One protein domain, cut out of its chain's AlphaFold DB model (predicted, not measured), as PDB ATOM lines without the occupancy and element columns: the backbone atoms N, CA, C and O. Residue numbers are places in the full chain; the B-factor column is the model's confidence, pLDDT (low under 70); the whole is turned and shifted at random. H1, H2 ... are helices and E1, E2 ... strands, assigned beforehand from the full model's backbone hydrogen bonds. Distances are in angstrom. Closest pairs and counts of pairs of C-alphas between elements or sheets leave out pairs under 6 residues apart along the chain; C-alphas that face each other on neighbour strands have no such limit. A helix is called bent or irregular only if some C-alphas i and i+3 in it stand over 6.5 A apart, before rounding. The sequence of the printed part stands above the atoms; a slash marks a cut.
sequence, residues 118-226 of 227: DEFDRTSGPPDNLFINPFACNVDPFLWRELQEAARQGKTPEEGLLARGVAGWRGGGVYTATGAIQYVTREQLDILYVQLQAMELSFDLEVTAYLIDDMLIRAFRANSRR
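What this domain is: This is residues 118 to 226 of the 227 residues of the protein "Hypothetical protein" of Tetraselmis chuii (UniProt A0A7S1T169). A short two-stranded ribbon, E1 and E2, lies in the middle, with the long helical hairpin of H4 and H5 on one side of it and the corner made by H2 and H3 near E1 on another. Little H1 packs on the hairpin near the start of H4 and the later part of H5, and the long link of residues 165 to 180 runs from H3 back to E2. The printed part has 109 residues with five named helices and two named strands, in the order H1 E1 H2 H3 E2 H4 H5; the sheet, E1 - E2, is antiparallel and the class is mostly helix. The whole is compact, with a radius of gyration of the C-alphas of 13.7 A and spans of 41 by 34 by 20 A.

Where its parts are: E1 is residues 129 to 132, with C-alpha 129 at (46.338, -28.150, 2.215), and E2 is residues 181 to 184. H4, residues 186 to 202, is 24.6 A long, and H5, residues 205 to 224, is 28.2 A long and ends with C-alpha 224 at (59.653, -23.047, -1.077). H2, residues 141 to 153, is 19.4 A long and irregular: C-alphas 142 and 145 are 7.8 A apart. H3 is residues 157 to 164. H1, residues 118 to 121, begins with C-alpha 118 at (54.032, -14.026, 10.393).

How they stand to each other: E1 and E2 are antiparallel at 145 degrees, with N 131 and O 182 at 2.8 A and N 184 and O 129 at 2.9 A, within hydrogen-bond range. The closest C-alphas of E1 and H2 are those of Ile 132 and Gln 148, 6.0 A; those of E2 and H5 are Val 184 and Ala 219, 6.6 A. H4 and H5 form a helical hairpin: they touch, closest at the C-alphas of Met 199 and Thr 208, 6.3 A, at a shallow tilt of 6 degrees, opposite ways. H1 touches H5 at residues 215 to 222 alone, with the C-alphas of Phe 120 and Ala 219 closest at 4.6 A. H1 only just touches H4, at residues 187 to 188 alone, with 3 pairs of C-alphas within 8 A and those of Glu 119 and Gln 188 closest at 6.4 A. H2 and H3 touch, about perpendicular at 74 degrees, closest at the C-alphas of Ala 151 and Pro 157, 4.3 A. H2 and H4 are close but not clearly touching, with the C-alphas of Phe 142 and Glu 200 closest at 6.7 A. H3 is apart from H4 and H5. In H3, H4 and H5 every O i to N i+4 pair is within hydrogen-bond range, in H2 7 of 9 are, and H1 is too short for such a pair.

The domain as a whole: The two C-alphas farthest apart, those of Arg 122 and Gly 171, are 41.0 A apart. The printed part has no cut. The link from H3 to E2, 16 residues, is long. The mean pLDDT of the printed part is 88.9; residue 118 and residues 165 to 172 are under 70.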
ATOM      1  N   ASP A 118      52.981 -13.064  10.065       69.69
ATOM      2  CA  ASP A 118      54.032 -14.026  10.393       69.69
ATOM      3  C   ASP A 118      53.715 -15.418   9.846       69.69
ATOM      4  O   ASP A 118      54.614 -16.065   9.333       69.69
ATOM      5  N   GLU A 119      52.460 -15.873   9.835       85.31
ATOM      6  CA  GLU A 119      52.101 -17.213   9.332       85.31
ATOM      7  C   GLU A 119      52.347 -17.387   7.825       85.31
ATOM      8  O   GLU A 119      52.555 -18.501   7.341       85.31
ATOM      9  N   PHE A 120      52.350 -16.293   7.062       91.50
ATOM     10  CA  PHE A 120      52.702 -16.315   5.641       91.50
ATOM     11  C   PHE A 120      54.202 -16.109   5.394       91.50
ATOM     12  O   PHE A 120      54.682 -16.434   4.311       91.50
ATOM     13  N   ASP A 121      54.958 -15.641   6.392       88.56
ATOM     14  CA  ASP A 121      56.423 -15.526   6.336       88.56
ATOM     15  C   ASP A 121      57.152 -16.709   7.001       88.56
ATOM     16  O   ASP A 121      58.302 -17.011   6.660       88.56
ATOM     17  N   ARG A 122      56.493 -17.385   7.945       85.00
ATOM     18  CA  ARG A 122      56.983 -18.508   8.747       85.00
ATOM     19  C   ARG A 122      56.028 -19.679   8.625       85.00
ATOM     20  O   ARG A 122      54.844 -19.587   8.916       85.00
ATOM     21  N   THR A 123      56.578 -20.824   8.251       80.88
ATOM     22  CA  THR A 123      55.803 -22.050   8.082       80.88
ATOM     23  C   THR A 123      55.741 -22.835   9.389       80.88
ATOM     24  O   THR A 123      56.755 -23.314   9.905       80.88
ATOM     25  N   SER A 124      54.531 -22.990   9.922       83.38
ATOM     26  CA  SER A 124      54.203 -23.842  11.077       83.38
ATOM     27  C   SER A 124      54.316 -25.340  10.755       83.38
ATOM     28  O   SER A 124      54.667 -26.135  11.624       83.38
ATOM     29  N   GLY A 125      54.090 -25.735   9.496       90.00
ATOM     30  CA  GLY A 125      53.955 -27.133   9.077       90.00
ATOM     31  C   GLY A 125      54.242 -27.369   7.588       90.00
ATOM     32  O   GLY A 125      54.762 -26.474   6.914       90.00
ATOM     33  N   PRO A 126      53.998 -28.589   7.075       93.12
ATOM     34  CA  PRO A 126      54.045 -28.866   5.642       93.12
ATOM     35  C   PRO A 126      52.872 -28.179   4.911       93.12
ATOM     36  O   PRO A 126      51.784 -28.074   5.476       93.12
ATOM     37  N   PRO A 127      53.066 -27.713   3.666       94.62
ATOM     38  CA  PRO A 127      51.994 -27.163   2.849       94.62
ATOM     39  C   PRO A 127      51.251 -28.296   2.131       94.62
ATOM     40  O   PRO A 127      51.508 -28.584   0.968       94.62
ATOM     41  N   ASP A 128      50.384 -29.004   2.839       96.19
ATOM     42  CA  ASP A 128      49.612 -30.145   2.326       96.19
ATOM     43  C   ASP A 128      48.144 -29.795   2.037       96.19
ATOM     44  O   ASP A 128      47.404 -30.599   1.467       96.19
ATOM     45  N   ASN A 129      47.713 -28.581   2.390       96.44
ATOM     46  CA  ASN A 129      46.338 -28.150   2.215       96.44
ATOM     47  C   ASN A 129      46.163 -27.418   0.881       96.44
ATOM     48  O   ASN A 129      46.774 -26.382   0.631       96.44
ATOM     49  N   LEU A 130      45.284 -27.953   0.034       96.31
ATOM     50  CA  LEU A 130      44.916 -27.358  -1.247       96.31
ATOM     51  C   LEU A 130      44.070 -26.090  -1.054       96.31
ATOM     52  O   LEU A 130      43.028 -26.128  -0.389       96.31
ATOM     53  N   PHE A 131      44.478 -25.011  -1.715       97.38
ATOM     54  CA  PHE A 131      43.723 -23.774  -1.863       97.38
ATOM     55  C   PHE A 131      43.643 -23.363  -3.336       97.38
ATOM     56  O   PHE A 131      44.660 -23.262  -4.024       97.38
ATOM     57  N   ILE A 132      42.428 -23.085  -3.809       96.50
ATOM     58  CA  ILE A 132      42.189 -22.495  -5.131       96.50
ATOM     59  C   ILE A 132      41.905 -20.994  -4.998       96.50
ATOM     60  O   ILE A 132      40.922 -20.612  -4.367       96.50
ATOM     61  N   ASN A 133      42.729 -20.140  -5.599       96.81
ATOM     62  CA  ASN A 133      42.494 -18.701  -5.644       96.81
ATOM     63  C   ASN A 133      41.307 -18.393  -6.580       96.81
ATOM     64  O   ASN A 133      41.442 -18.570  -7.798       96.81
ATOM     65  N   PRO A 134      40.161 -17.917  -6.057       96.19
ATOM     66  CA  PRO A 134      38.986 -17.666  -6.883       96.19
ATOM     67  C   PRO A 134      39.188 -16.497  -7.859       96.19
ATOM     68  O   PRO A 134      38.594 -16.508  -8.930       96.19
ATOM     69  N   PHE A 135      40.070 -15.541  -7.548       96.00
ATOM     70  CA  PHE A 135      40.373 -14.392  -8.412       96.00
ATOM     71  C   PHE A 135      41.287 -14.744  -9.591       96.00
ATOM     72  O   PHE A 135      41.301 -14.049 -10.603       96.00
ATOM     73  N   ALA A 136      42.025 -15.851  -9.483       95.69
ATOM     74  CA  ALA A 136      42.836 -16.406 -10.565       95.69
ATOM     75  C   ALA A 136      42.052 -17.408 -11.437       95.69
ATOM     76  O   ALA A 136      42.625 -18.067 -12.312       95.69
ATOM     77  N   CYS A 137      40.750 -17.545 -11.189       92.38
ATOM     78  CA  CYS A 137      39.844 -18.385 -11.953       92.38
ATOM     79  C   CYS A 137      38.859 -17.505 -12.729       92.38
ATOM     80  O   CYS A 137      38.435 -16.460 -12.249       92.38
ATOM     81  N   ASN A 138      38.441 -17.937 -13.921       90.94
ATOM     82  CA  ASN A 138      37.396 -17.245 -14.687       90.94
ATOM     83  C   ASN A 138      35.988 -17.585 -14.154       90.94
ATOM     84  O   ASN A 138      35.128 -18.063 -14.896       90.94
ATOM     85  N   VAL A 139      35.778 -17.420 -12.849       90.12
ATOM     86  CA  VAL A 139      34.504 -17.653 -12.163       90.12
ATOM     87  C   VAL A 139      34.185 -16.484 -11.241       90.12
ATOM     88  O   VAL A 139      35.052 -15.678 -10.919       90.12
ATOM     89  N   ASP A 140      32.929 -16.394 -10.811       92.44
ATOM     90  CA  ASP A 140      32.531 -15.433  -9.787       92.44
ATOM     91  C   ASP A 140      33.288 -15.722  -8.470       92.44
ATOM     92  O   ASP A 140      33.202 -16.852  -7.972       92.44
ATOM     93  N   PRO A 141      34.015 -14.745  -7.885       94.50
ATOM     94  CA  PRO A 141      34.739 -14.942  -6.634       94.50
ATOM     95  C   PRO A 141      33.867 -15.372  -5.451       94.50
ATOM     96  O   PRO A 141      34.370 -16.010  -4.526       94.50
ATOM     97  N   PHE A 142      32.562 -15.087  -5.479       94.62
ATOM     98  CA  PHE A 142      31.623 -15.542  -4.451       94.62
ATOM     99  C   PHE A 142      31.344 -17.052  -4.508       94.62
ATOM    100  O   PHE A 142      30.819 -17.605  -3.547       94.62
ATOM    101  N   LEU A 143      31.748 -17.741  -5.580       93.44
ATOM    102  CA  LEU A 143      31.642 -19.200  -5.721       93.44
ATOM    103  C   LEU A 143      32.906 -19.936  -5.244       93.44
ATOM    104  O   LEU A 143      33.196 -21.064  -5.661       93.44
ATOM    105  N   TRP A 144      33.716 -19.292  -4.399       94.94
ATOM    106  CA  TRP A 144      34.971 -19.866  -3.927       94.94
ATOM    107  C   TRP A 144      34.753 -21.175  -3.161       94.94
ATOM    108  O   TRP A 144      35.579 -22.073  -3.275       94.94
ATOM    109  N   ARG A 145      33.647 -21.349  -2.427       95.38
ATOM    110  CA  ARG A 145      33.375 -22.583  -1.661       95.38
ATOM    111  C   ARG A 145      33.175 -23.774  -2.591       95.38
ATOM    112  O   ARG A 145      33.794 -24.823  -2.405       95.38
ATOM    113  N   GLU A 146      32.356 -23.584  -3.615       93.69
ATOM    114  CA  GLU A 146      32.066 -24.561  -4.655       93.69
ATOM    115  C   GLU A 146      33.327 -24.901  -5.446       93.69
ATOM    116  O   GLU A 146      33.518 -26.061  -5.814       93.69
ATOM    117  N   LEU A 147      34.198 -23.915  -5.675       92.88
ATOM    118  CA  LEU A 147      35.500 -24.091  -6.313       92.88
ATOM    119  C   LEU A 147      36.428 -24.985  -5.471       92.88
ATOM    120  O   LEU A 147      36.987 -25.949  -5.995       92.88
ATOM    121  N   GLN A 148      36.550 -24.718  -4.162       94.94
ATOM    122  CA  GLN A 148      37.362 -25.546  -3.254       94.94
ATOM    123  C   GLN A 148      36.823 -26.979  -3.166       94.94
ATOM    124  O   GLN A 148      37.588 -27.942  -3.153       94.94
ATOM    125  N   GLU A 149      35.501 -27.131  -3.085       93.31
ATOM    126  CA  GLU A 149      34.853 -28.438  -3.027       93.31
ATOM    127  C   GLU A 149      35.083 -29.232  -4.321       93.31
ATOM    128  O   GLU A 149      35.453 -30.402  -4.263       93.31
ATOM    129  N   ALA A 150      34.929 -28.584  -5.480       91.19
ATOM    130  CA  ALA A 150      35.146 -29.197  -6.787       91.19
ATOM    131  C   ALA A 150      36.566 -29.756  -6.920       91.19
ATOM    132  O   ALA A 150      36.751 -30.912  -7.300       91.19
ATOM    133  N   ALA A 151      37.567 -28.952  -6.555       92.00
ATOM    134  CA  ALA A 151      38.967 -29.340  -6.651       92.00
ATOM    135  C   ALA A 151      39.312 -30.543  -5.752       92.00
ATOM    136  O   ALA A 151      40.159 -31.353  -6.110       92.00
ATOM    137  N   ARG A 152      38.623 -30.709  -4.613       92.44
ATOM    138  CA  ARG A 152      38.818 -31.853  -3.700       92.44
ATOM    139  C   ARG A 152      38.173 -33.156  -4.174       92.44
ATOM    140  O   ARG A 152      38.551 -34.215  -3.686       92.44
ATOM    141  N   GLN A 153      37.183 -33.092  -5.062       90.06
ATOM    142  CA  GLN A 153      36.469 -34.278  -5.554       90.06
ATOM    143  C   GLN A 153      37.220 -35.002  -6.687       90.06
ATOM    144  O   GLN A 153      36.940 -36.172  -6.950       90.06
ATOM    145  N   GLY A 154      38.154 -34.326  -7.362       87.06
ATOM    146  CA  GLY A 154      38.983 -34.917  -8.417       87.06
ATOM    147  C   GLY A 154      40.135 -35.765  -7.876       87.06
ATOM    148  O   GLY A 154      40.527 -35.628  -6.718       87.06
ATOM    149  N   LYS A 155      40.725 -36.626  -8.722       90.56
ATOM    150  CA  LYS A 155      41.998 -37.287  -8.364       90.56
ATOM    151  C   LYS A 155      43.142 -36.278  -8.348       90.56
ATOM    152  O   LYS A 155      44.064 -36.411  -7.551       90.56
ATOM    153  N   THR A 156      43.059 -35.279  -9.226       91.19
ATOM    154  CA  THR A 156      43.856 -34.057  -9.158       91.19
ATOM    155  C   THR A 156      42.930 -32.843  -9.021       91.19
ATOM    156  O   THR A 156      41.759 -32.918  -9.419       91.19
ATOM    157  N   PRO A 157      43.430 -31.716  -8.483       87.81
ATOM    158  CA  PRO A 157      42.674 -30.467  -8.424       87.81
ATOM    159  C   PRO A 157      42.120 -30.036  -9.787       87.81
ATOM    160  O   PRO A 157      40.959 -29.644  -9.894       87.81
ATOM    161  N   GLU A 158      42.923 -30.162 -10.845       87.44
ATOM    162  CA  GLU A 158      42.555 -29.810 -12.217       87.44
ATOM    163  C   GLU A 158      41.449 -30.725 -12.747       87.44
ATOM    164  O   GLU A 158      40.472 -30.238 -13.311       87.44
ATOM    165  N   GLU A 159      41.557 -32.040 -12.523       86.50
ATOM    166  CA  GLU A 159      40.503 -32.988 -12.891       86.50
ATOM    167  C   GLU A 159      39.184 -32.668 -12.177       86.50
ATOM    168  O   GLU A 159      38.124 -32.719 -12.801       86.50
ATOM    169  N   GLY A 160      39.239 -32.300 -10.894       85.50
ATOM    170  CA  GLY A 160      38.059 -31.926 -10.109       85.50
ATOM    171  C   GLY A 160      37.373 -30.664 -10.640       85.50
ATOM    172  O   GLY A 160      36.151 -30.633 -10.815       85.50
ATOM    173  N   LEU A 161      38.164 -29.641 -10.975       85.88
ATOM    174  CA  LEU A 161      37.668 -28.394 -11.562       85.88
ATOM    175  C   LEU A 161      37.087 -28.611 -12.970       85.88
ATOM    176  O   LEU A 161      36.018 -28.080 -13.288       85.88
ATOM    177  N   LEU A 162      37.731 -29.445 -13.792       82.56
ATOM    178  CA  LEU A 162      37.251 -29.803 -15.129       82.56
ATOM    179  C   LEU A 162      35.968 -30.646 -15.082       82.56
ATOM    180  O   LEU A 162      35.064 -30.420 -15.887       82.56
ATOM    181  N   ALA A 163      35.845 -31.571 -14.124       80.44
ATOM    182  CA  ALA A 163      34.682 -32.448 -13.988       80.44
ATOM    183  C   ALA A 163      33.379 -31.677 -13.707       80.44
ATOM    184  O   ALA A 163      32.329 -32.024 -14.251       80.44
ATOM    185  N   ARG A 164      33.430 -30.591 -12.918       71.94
ATOM    186  CA  ARG A 164      32.275 -29.685 -12.726       71.94
ATOM    187  C   ARG A 164      32.073 -28.702 -13.893       71.94
ATOM    188  O   ARG A 164      30.966 -28.184 -14.066       71.94
ATOM    189  N   GLY A 165      33.110 -28.461 -14.697       59.59
ATOM    190  CA  GLY A 165      33.182 -27.423 -15.730       59.59
ATOM    191  C   GLY A 165      32.347 -27.640 -16.998       59.59
ATOM    192  O   GLY A 165      32.277 -26.726 -17.811       59.59
ATOM    193  N   VAL A 166      31.679 -28.782 -17.188       49.41
ATOM    194  CA  VAL A 166      30.900 -29.033 -18.423       49.41
ATOM    195  C   VAL A 166      29.397 -28.752 -18.264       49.41
ATOM    196  O   VAL A 166      28.721 -28.518 -19.260       49.41
ATOM    197  N   ALA A 167      28.856 -28.709 -17.038       50.19
ATOM    198  CA  ALA A 167      27.399 -28.625 -16.842       50.19
ATOM    199  C   ALA A 167      26.900 -27.524 -15.885       50.19
ATOM    200  O   ALA A 167      25.766 -27.078 -16.039       50.19
ATOM    201  N   GLY A 168      27.699 -27.073 -14.906       58.16
ATOM    202  CA  GLY A 168      27.196 -26.199 -13.828       58.16
ATOM    203  C   GLY A 168      27.502 -24.703 -13.964       58.16
ATOM    204  O   GLY A 168      26.755 -23.867 -13.462       58.16
ATOM    205  N   TRP A 169      28.585 -24.341 -14.651       67.44
ATOM    206  CA  TRP A 169      29.159 -22.992 -14.595       67.44
ATOM    207  C   TRP A 169      28.888 -22.250 -15.904       67.44
ATOM    208  O   TRP A 169      29.679 -22.326 -16.834       67.44
ATOM    209  N   ARG A 170      27.703 -21.626 -16.000       58.34
ATOM    210  CA  ARG A 170      27.224 -20.704 -17.063       58.34
ATOM    211  C   ARG A 170      27.964 -20.761 -18.423       58.34
ATOM    212  O   ARG A 170      28.389 -19.737 -18.945       58.34
ATOM    213  N   GLY A 171      28.059 -21.946 -19.028       57.28
ATOM    214  CA  GLY A 171      28.399 -22.138 -20.444       57.28
ATOM    215  C   GLY A 171      29.862 -21.958 -20.870       57.28
ATOM    216  O   GLY A 171      30.142 -22.100 -22.057       57.28
ATOM    217  N   GLY A 172      30.797 -21.696 -19.956       65.31
ATOM    218  CA  GLY A 172      32.228 -21.628 -20.262       65.31
ATOM    219  C   GLY A 172      32.999 -22.302 -19.142       65.31
ATOM    220  O   GLY A 172      32.918 -21.848 -18.007       65.31
ATOM    221  N   GLY A 173      33.678 -23.415 -19.429       76.25
ATOM    222  CA  GLY A 173      34.376 -24.200 -18.409       76.25
ATOM    223  C   GLY A 173      35.310 -23.364 -17.526       76.25
ATOM    224  O   GLY A 173      35.750 -22.277 -17.902       76.25
ATOM    225  N   VAL A 174      35.616 -23.882 -16.336       81.81
ATOM    226  CA  VAL A 174      36.493 -23.197 -15.382       81.81
ATOM    227  C   VAL A 174      37.900 -23.113 -15.972       81.81
ATOM    228  O   VAL A 174      38.572 -24.127 -16.147       81.81
ATOM    229  N   TYR A 175      38.339 -21.895 -16.285       85.12
ATOM    230  CA  TYR A 175      39.724 -21.618 -16.642       85.12
ATOM    231  C   TYR A 175      40.489 -21.192 -15.393       85.12
ATOM    232  O   TYR A 175      40.065 -20.269 -14.695       85.12
ATOM    233  N   THR A 176      41.614 -21.849 -15.134       87.44
ATOM    234  CA  THR A 176      42.526 -21.545 -14.028       87.44
ATOM    235  C   THR A 176      43.815 -20.949 -14.578       87.44
ATOM    236  O   THR A 176      44.499 -21.594 -15.378       87.44
ATOM    237  N   ALA A 177      44.175 -19.743 -14.144       90.25
ATOM    238  CA  ALA A 177      45.473 -19.164 -14.465       90.25
ATOM    239  C   ALA A 177      46.618 -19.922 -13.765       90.25
ATOM    240  O   ALA A 177      46.422 -20.617 -12.763       90.25
ATOM    241  N   THR A 178      47.842 -19.756 -14.270       85.88
ATOM    242  CA  THR A 178      49.050 -20.267 -13.611       85.88
ATOM    243  C   THR A 178      49.147 -19.696 -12.195       85.88
ATOM    244  O   THR A 178      49.167 -18.482 -12.022       85.88
ATOM    245  N   GLY A 179      49.220 -20.566 -11.185       88.06
ATOM    246  CA  GLY A 179      49.279 -20.159  -9.775       88.06
ATOM    247  C   GLY A 179      47.920 -20.013  -9.082       88.06
ATOM    248  O   GLY A 179      47.891 -19.665  -7.901       88.06
ATOM    249  N   ALA A 180      46.810 -20.323  -9.764       93.88
ATOM    250  CA  ALA A 180      45.492 -20.408  -9.129       93.88
ATOM    251  C   ALA A 180      45.419 -21.531  -8.085       93.88
ATOM    252  O   ALA A 180      44.682 -21.425  -7.114       93.88
ATOM    253  N   ILE A 181      46.185 -22.602  -8.283       95.31
ATOM    254  CA  ILE A 181      46.217 -23.774  -7.412       95.31
ATOM    255  C   ILE A 181      47.466 -23.678  -6.546       95.31
ATOM    256  O   ILE A 181      48.581 -23.682  -7.070       95.31
ATOM    257  N   GLN A 182      47.284 -23.577  -5.233       96.12
ATOM    258  CA  GLN A 182      48.387 -23.477  -4.284       96.12
ATOM    259  C   GLN A 182      48.214 -24.457  -3.137       96.12
ATOM    260  O   GLN A 182      47.100 -24.780  -2.729       96.12
ATOM    261  N   TYR A 183      49.345 -24.916  -2.616       95.62
ATOM    262  CA  TYR A 183      49.385 -25.692  -1.392       95.62
ATOM    263  C   TYR A 183      49.907 -24.805  -0.266       95.62
ATOM    264  O   TYR A 183      50.964 -24.176  -0.382       95.62
ATOM    265  N   VAL A 184      49.133 -24.737   0.807       96.31
ATOM    266  CA  VAL A 184      49.355 -23.874   1.967       96.31
ATOM    267  C   VAL A 184      49.324 -24.712   3.244       96.31
ATOM    268  O   VAL A 184      48.906 -25.873   3.225       96.31
ATOM    269  N   THR A 185      49.799 -24.163   4.361       95.25
ATOM    270  CA  THR A 185      49.614 -24.815   5.667       95.25
ATOM    271  C   THR A 185      48.156 -24.711   6.115       95.25
ATOM    272  O   THR A 185      47.367 -23.936   5.564       95.25
ATOM    273  N   ARG A 186      47.782 -25.473   7.147       95.06
ATOM    274  CA  ARG A 186      46.432 -25.414   7.715       95.06
ATOM    275  C   ARG A 186      46.079 -24.011   8.214       95.06
ATOM    276  O   ARG A 186      44.993 -23.519   7.924       95.06
ATOM    277  N   GLU A 187      46.999 -23.365   8.921       92.81
ATOM    278  CA  GLU A 187      46.789 -22.033   9.493       92.81
ATOM    279  C   GLU A 187      46.648 -20.971   8.398       92.81
ATOM    280  O   GLU A 187      45.751 -20.132   8.458       92.81
ATOM    281  N   GLN A 188      47.480 -21.050   7.353       94.62
ATOM    282  CA  GLN A 188      47.367 -20.188   6.175       94.62
ATOM    283  C   GLN A 188      46.004 -20.362   5.488       94.62
ATOM    284  O   GLN A 188      45.370 -19.370   5.130       94.62
ATOM    285  N   LEU A 189      45.523 -21.604   5.342       95.81
ATOM    286  CA  LEU A 189      44.209 -21.883   4.758       95.81
ATOM    287  C   LEU A 189      43.072 -21.248   5.569       95.81
ATOM    288  O   LEU A 189      42.188 -20.613   4.992       95.81
ATOM    289  N   ASP A 190      43.097 -21.411   6.893       94.06
ATOM    290  CA  ASP A 190      42.070 -20.857   7.776       94.06
ATOM    291  C   ASP A 190      42.041 -19.315   7.679       94.06
ATOM    292  O   ASP A 190      40.962 -18.721   7.598       94.06
ATOM    293  N   ILE A 191      43.206 -18.661   7.571       93.31
ATOM    294  CA  ILE A 191      43.304 -17.207   7.350       93.31
ATOM    295  C   ILE A 191      42.701 -16.796   6.000       93.31
ATOM    296  O   ILE A 191      41.909 -15.851   5.952       93.31
ATOM    297  N   LEU A 192      43.031 -17.501   4.913       95.75
ATOM    298  CA  LEU A 192      42.488 -17.205   3.581       95.75
ATOM    299  C   LEU A 192      40.955 -17.300   3.571       95.75
ATOM    300  O   LEU A 192      40.285 -16.446   2.992       95.75
ATOM    301  N   TYR A 193      40.380 -18.293   4.256       96.19
ATOM    302  CA  TYR A 193      38.925 -18.439   4.367       96.19
ATOM    303  C   TYR A 193      38.264 -17.314   5.155       96.19
ATOM    304  O   TYR A 193      37.194 -16.854   4.756       96.19
ATOM    305  N   VAL A 194      38.900 -16.825   6.221       93.75
ATOM    306  CA  VAL A 194      38.404 -15.650   6.952       93.75
ATOM    307  C   VAL A 194      38.349 -14.424   6.038       93.75
ATOM    308  O   VAL A 194      37.358 -13.696   6.068       93.75
ATOM    309  N   GLN A 195      39.359 -14.215   5.188       93.81
ATOM    310  CA  GLN A 195      39.371 -13.084   4.252       93.81
ATOM    311  C   GLN A 195      38.300 -13.212   3.161       93.81
ATOM    312  O   GLN A 195      37.568 -12.258   2.906       93.81
ATOM    313  N   LEU A 196      38.136 -14.398   2.566       95.56
ATOM    314  CA  LEU A 196      37.073 -14.639   1.581       95.56
ATOM    315  C   LEU A 196      35.671 -14.479   2.192       95.56
ATOM    316  O   LEU A 196      34.764 -13.961   1.547       95.56
ATOM    317  N   GLN A 197      35.488 -14.858   3.457       93.75
ATOM    318  CA  GLN A 197      34.229 -14.629   4.163       93.75
ATOM    319  C   GLN A 197      34.008 -13.145   4.500       93.75
ATOM    320  O   GLN A 197      32.880 -12.658   4.434       93.75
ATOM    321  N   ALA A 198      35.061 -12.402   4.842       87.88
ATOM    322  CA  ALA A 198      34.964 -10.958   5.049       87.88
ATOM    323  C   ALA A 198      34.550 -10.233   3.757       87.88
ATOM    324  O   ALA A 198      33.712  -9.334   3.808       87.88
ATOM    325  N   MET A 199      35.059 -10.679   2.606       94.50
ATOM    326  CA  MET A 199      34.652 -10.202   1.282       94.50
ATOM    327  C   MET A 199      33.166 -10.446   0.993       94.50
ATOM    328  O   MET A 199      32.501  -9.543   0.492       94.50
ATOM    329  N   GLU A 200      32.622 -11.624   1.331       91.00
ATOM    330  CA  GLU A 200      31.175 -11.909   1.217       91.00
ATOM    331  C   GLU A 200      30.324 -10.875   1.977       91.00
ATOM    332  O   GLU A 200      29.223 -10.539   1.548       91.00
ATOM    333  N   LEU A 201      30.834 -10.352   3.097       85.50
ATOM    334  CA  LEU A 201      30.129  -9.383   3.937       85.50
ATOM    335  C   LEU A 201      30.324  -7.931   3.479       85.50
ATOM    336  O   LEU A 201      29.398  -7.127   3.601       85.50
ATOM    337  N   SER A 202      31.517  -7.575   2.998       87.25
ATOM    338  CA  SER A 202      31.862  -6.200   2.612       87.25
ATOM    339  C   SER A 202      31.600  -5.881   1.140       87.25
ATOM    340  O   SER A 202      31.483  -4.705   0.801       87.25
ATOM    341  N   PHE A 203      31.504  -6.901   0.278       90.00
ATOM    342  CA  PHE A 203      31.490  -6.796  -1.187       90.00
ATOM    343  C   PHE A 203      32.720  -6.083  -1.780       90.00
ATOM    344  O   PHE A 203      32.684  -5.610  -2.917       90.00
ATOM    345  N   ASP A 204      33.827  -6.026  -1.037       91.62
ATOM    346  CA  ASP A 204      35.065  -5.383  -1.477       91.62
ATOM    347  C   ASP A 204      35.977  -6.374  -2.219       91.62
ATOM    348  O   ASP A 204      36.913  -6.956  -1.662       91.62
ATOM    349  N   LEU A 205      35.645  -6.621  -3.490       93.62
ATOM    350  CA  LEU A 205      36.346  -7.590  -4.338       93.62
ATOM    351  C   LEU A 205      37.795  -7.186  -4.622       93.62
ATOM    352  O   LEU A 205      38.680  -8.034  -4.582       93.62
ATOM    353  N   GLU A 206      38.035  -5.909  -4.921       93.38
ATOM    354  CA  GLU A 206      39.346  -5.426  -5.362       93.38
ATOM    355  C   GLU A 206      40.370  -5.512  -4.229       93.38
ATOM    356  O   GLU A 206      41.437  -6.105  -4.404       93.38
ATOM    357  N   VAL A 207      40.022  -5.012  -3.040       90.31
ATOM    358  CA  VAL A 207      40.914  -5.071  -1.874       90.31
ATOM    359  C   VAL A 207      41.182  -6.519  -1.469       90.31
ATOM    360  O   VAL A 207      42.326  -6.874  -1.178       90.31
ATOM    361  N   THR A 208      40.154  -7.370  -1.497       93.12
ATOM    362  CA  THR A 208      40.316  -8.790  -1.161       93.12
ATOM    363  C   THR A 208      41.214  -9.503  -2.170       93.12
ATOM    364  O   THR A 208      42.087 -10.262  -1.756       93.12
ATOM    365  N   ALA A 209      41.056  -9.244  -3.472       95.62
ATOM    366  CA  ALA A 209      41.889  -9.846  -4.511       95.62
ATOM    367  C   ALA A 209      43.375  -9.534  -4.288       95.62
ATOM    368  O   ALA A 209      44.194 -10.449  -4.215       95.62
ATOM    369  N   TYR A 210      43.708  -8.254  -4.081       94.06
ATOM    370  CA  TYR A 210      45.082  -7.833  -3.795       94.06
ATOM    371  C   TYR A 210      45.645  -8.482  -2.527       94.06
ATOM    372  O   TYR A 210      46.799  -8.911  -2.515       94.06
ATOM    373  N   LEU A 211      44.841  -8.564  -1.463       92.75
ATOM    374  CA  LEU A 211      45.262  -9.157  -0.197       92.75
ATOM    375  C   LEU A 211      45.539 -10.659  -0.330       92.75
ATOM    376  O   LEU A 211      46.560 -11.140   0.159       92.75
ATOM    377  N   ILE A 212      44.640 -11.394  -0.989       95.38
ATOM    378  CA  ILE A 212      44.790 -12.833  -1.218       95.38
ATOM    379  C   ILE A 212      46.029 -13.103  -2.076       95.38
ATOM    380  O   ILE A 212      46.821 -13.977  -1.725       95.38
ATOM    381  N   ASP A 213      46.252 -12.337  -3.144       95.56
ATOM    382  CA  ASP A 213      47.440 -12.496  -3.985       95.56
ATOM    383  C   ASP A 213      48.742 -12.240  -3.204       95.56
ATOM    384  O   ASP A 213      49.680 -13.038  -3.306       95.56
ATOM    385  N   ASP A 214      48.804 -11.189  -2.376       94.69
ATOM    386  CA  ASP A 214      49.970 -10.920  -1.520       94.69
ATOM    387  C   ASP A 214      50.230 -12.061  -0.524       94.69
ATOM    388  O   ASP A 214      51.358 -12.563  -0.425       94.69
ATOM    389  N   MET A 215      49.179 -12.526   0.160       94.88
ATOM    390  CA  MET A 215      49.252 -13.658   1.087       94.88
ATOM    391  C   MET A 215      49.813 -14.897   0.389       94.88
ATOM    392  O   MET A 215      50.789 -15.490   0.847       94.88
ATOM    393  N   LEU A 216      49.262 -15.260  -0.765       95.69
ATOM    394  CA  LEU A 216      49.693 -16.427  -1.524       95.69
ATOM    395  C   LEU A 216      51.148 -16.323  -2.004       95.69
ATOM    396  O   LEU A 216      51.906 -17.288  -1.885       95.69
ATOM    397  N   ILE A 217      51.589 -15.150  -2.469       95.00
ATOM    398  CA  ILE A 217      52.992 -14.920  -2.851       95.00
ATOM    399  C   ILE A 217      53.928 -15.140  -1.654       95.00
ATOM    400  O   ILE A 217      55.005 -15.730  -1.806       95.00
ATOM    401  N   ARG A 218      53.542 -14.676  -0.463       94.50
ATOM    402  CA  ARG A 218      54.332 -14.853   0.766       94.50
ATOM    403  C   ARG A 218      54.352 -16.312   1.214       94.50
ATOM    404  O   ARG A 218      55.450 -16.848   1.382       94.50
ATOM    405  N   ALA A 219      53.197 -16.982   1.254       94.44
ATOM    406  CA  ALA A 219      53.109 -18.420   1.527       94.44
ATOM    407  C   ALA A 219      54.004 -19.220   0.578       94.44
ATOM    408  O   ALA A 219      54.812 -20.027   1.035       94.44
ATOM    409  N   PHE A 220      53.936 -18.957  -0.729       94.94
ATOM    410  CA  PHE A 220      54.767 -19.638  -1.719       94.94
ATOM    411  C   PHE A 220      56.264 -19.475  -1.422       94.94
ATOM    412  O   PHE A 220      57.013 -20.458  -1.421       94.94
ATOM    413  N   ARG A 221      56.714 -18.251  -1.113       94.62
ATOM    414  CA  ARG A 221      58.114 -17.977  -0.744       94.62
ATOM    415  C   ARG A 221      58.522 -18.692   0.542       94.62
ATOM    416  O   ARG A 221      59.637 -19.204   0.609       94.62
ATOM    417  N   ALA A 222      57.659 -18.714   1.552       93.25
ATOM    418  CA  ALA A 222      57.941 -19.355   2.832       93.25
ATOM    419  C   ALA A 222      57.978 -20.889   2.707       93.25
ATOM    420  O   ALA A 222      58.883 -21.532   3.244       93.25
ATOM    421  N   ASN A 223      57.057 -21.466   1.934       92.44
ATOM    422  CA  ASN A 223      56.945 -22.903   1.677       92.44
ATOM    423  C   ASN A 223      58.116 -23.427   0.831       92.44
ATOM    424  O   ASN A 223      58.698 -24.459   1.161       92.44
ATOM    425  N   SER A 224      58.537 -22.672  -0.188       92.38
ATOM    426  CA  SER A 224      59.653 -23.047  -1.077       92.38
ATOM    427  C   SER A 224      61.016 -23.106  -0.377       92.38
ATOM    428  O   SER A 224      61.950 -23.703  -0.894       92.38
ATOM    429  N   ARG A 225      61.173 -22.486   0.800       90.62
ATOM    430  CA  ARG A 225      62.426 -22.559   1.579       90.62
ATOM    431  C   ARG A 225      62.618 -23.899   2.296       90.62
ATOM    432  O   ARG A 225      63.699 -24.130   2.830       90.62
ATOM    433  N   ARG A 226      61.577 -24.736   2.380       80.19
ATOM    434  CA  ARG A 226      61.611 -26.036   3.072       80.19
ATOM    435  C   ARG A 226      61.809 -27.235   2.143       80.19
ATOM    436  O   ARG A 226      62.217 -28.280   2.643       80.19
TER     437      ARG A 226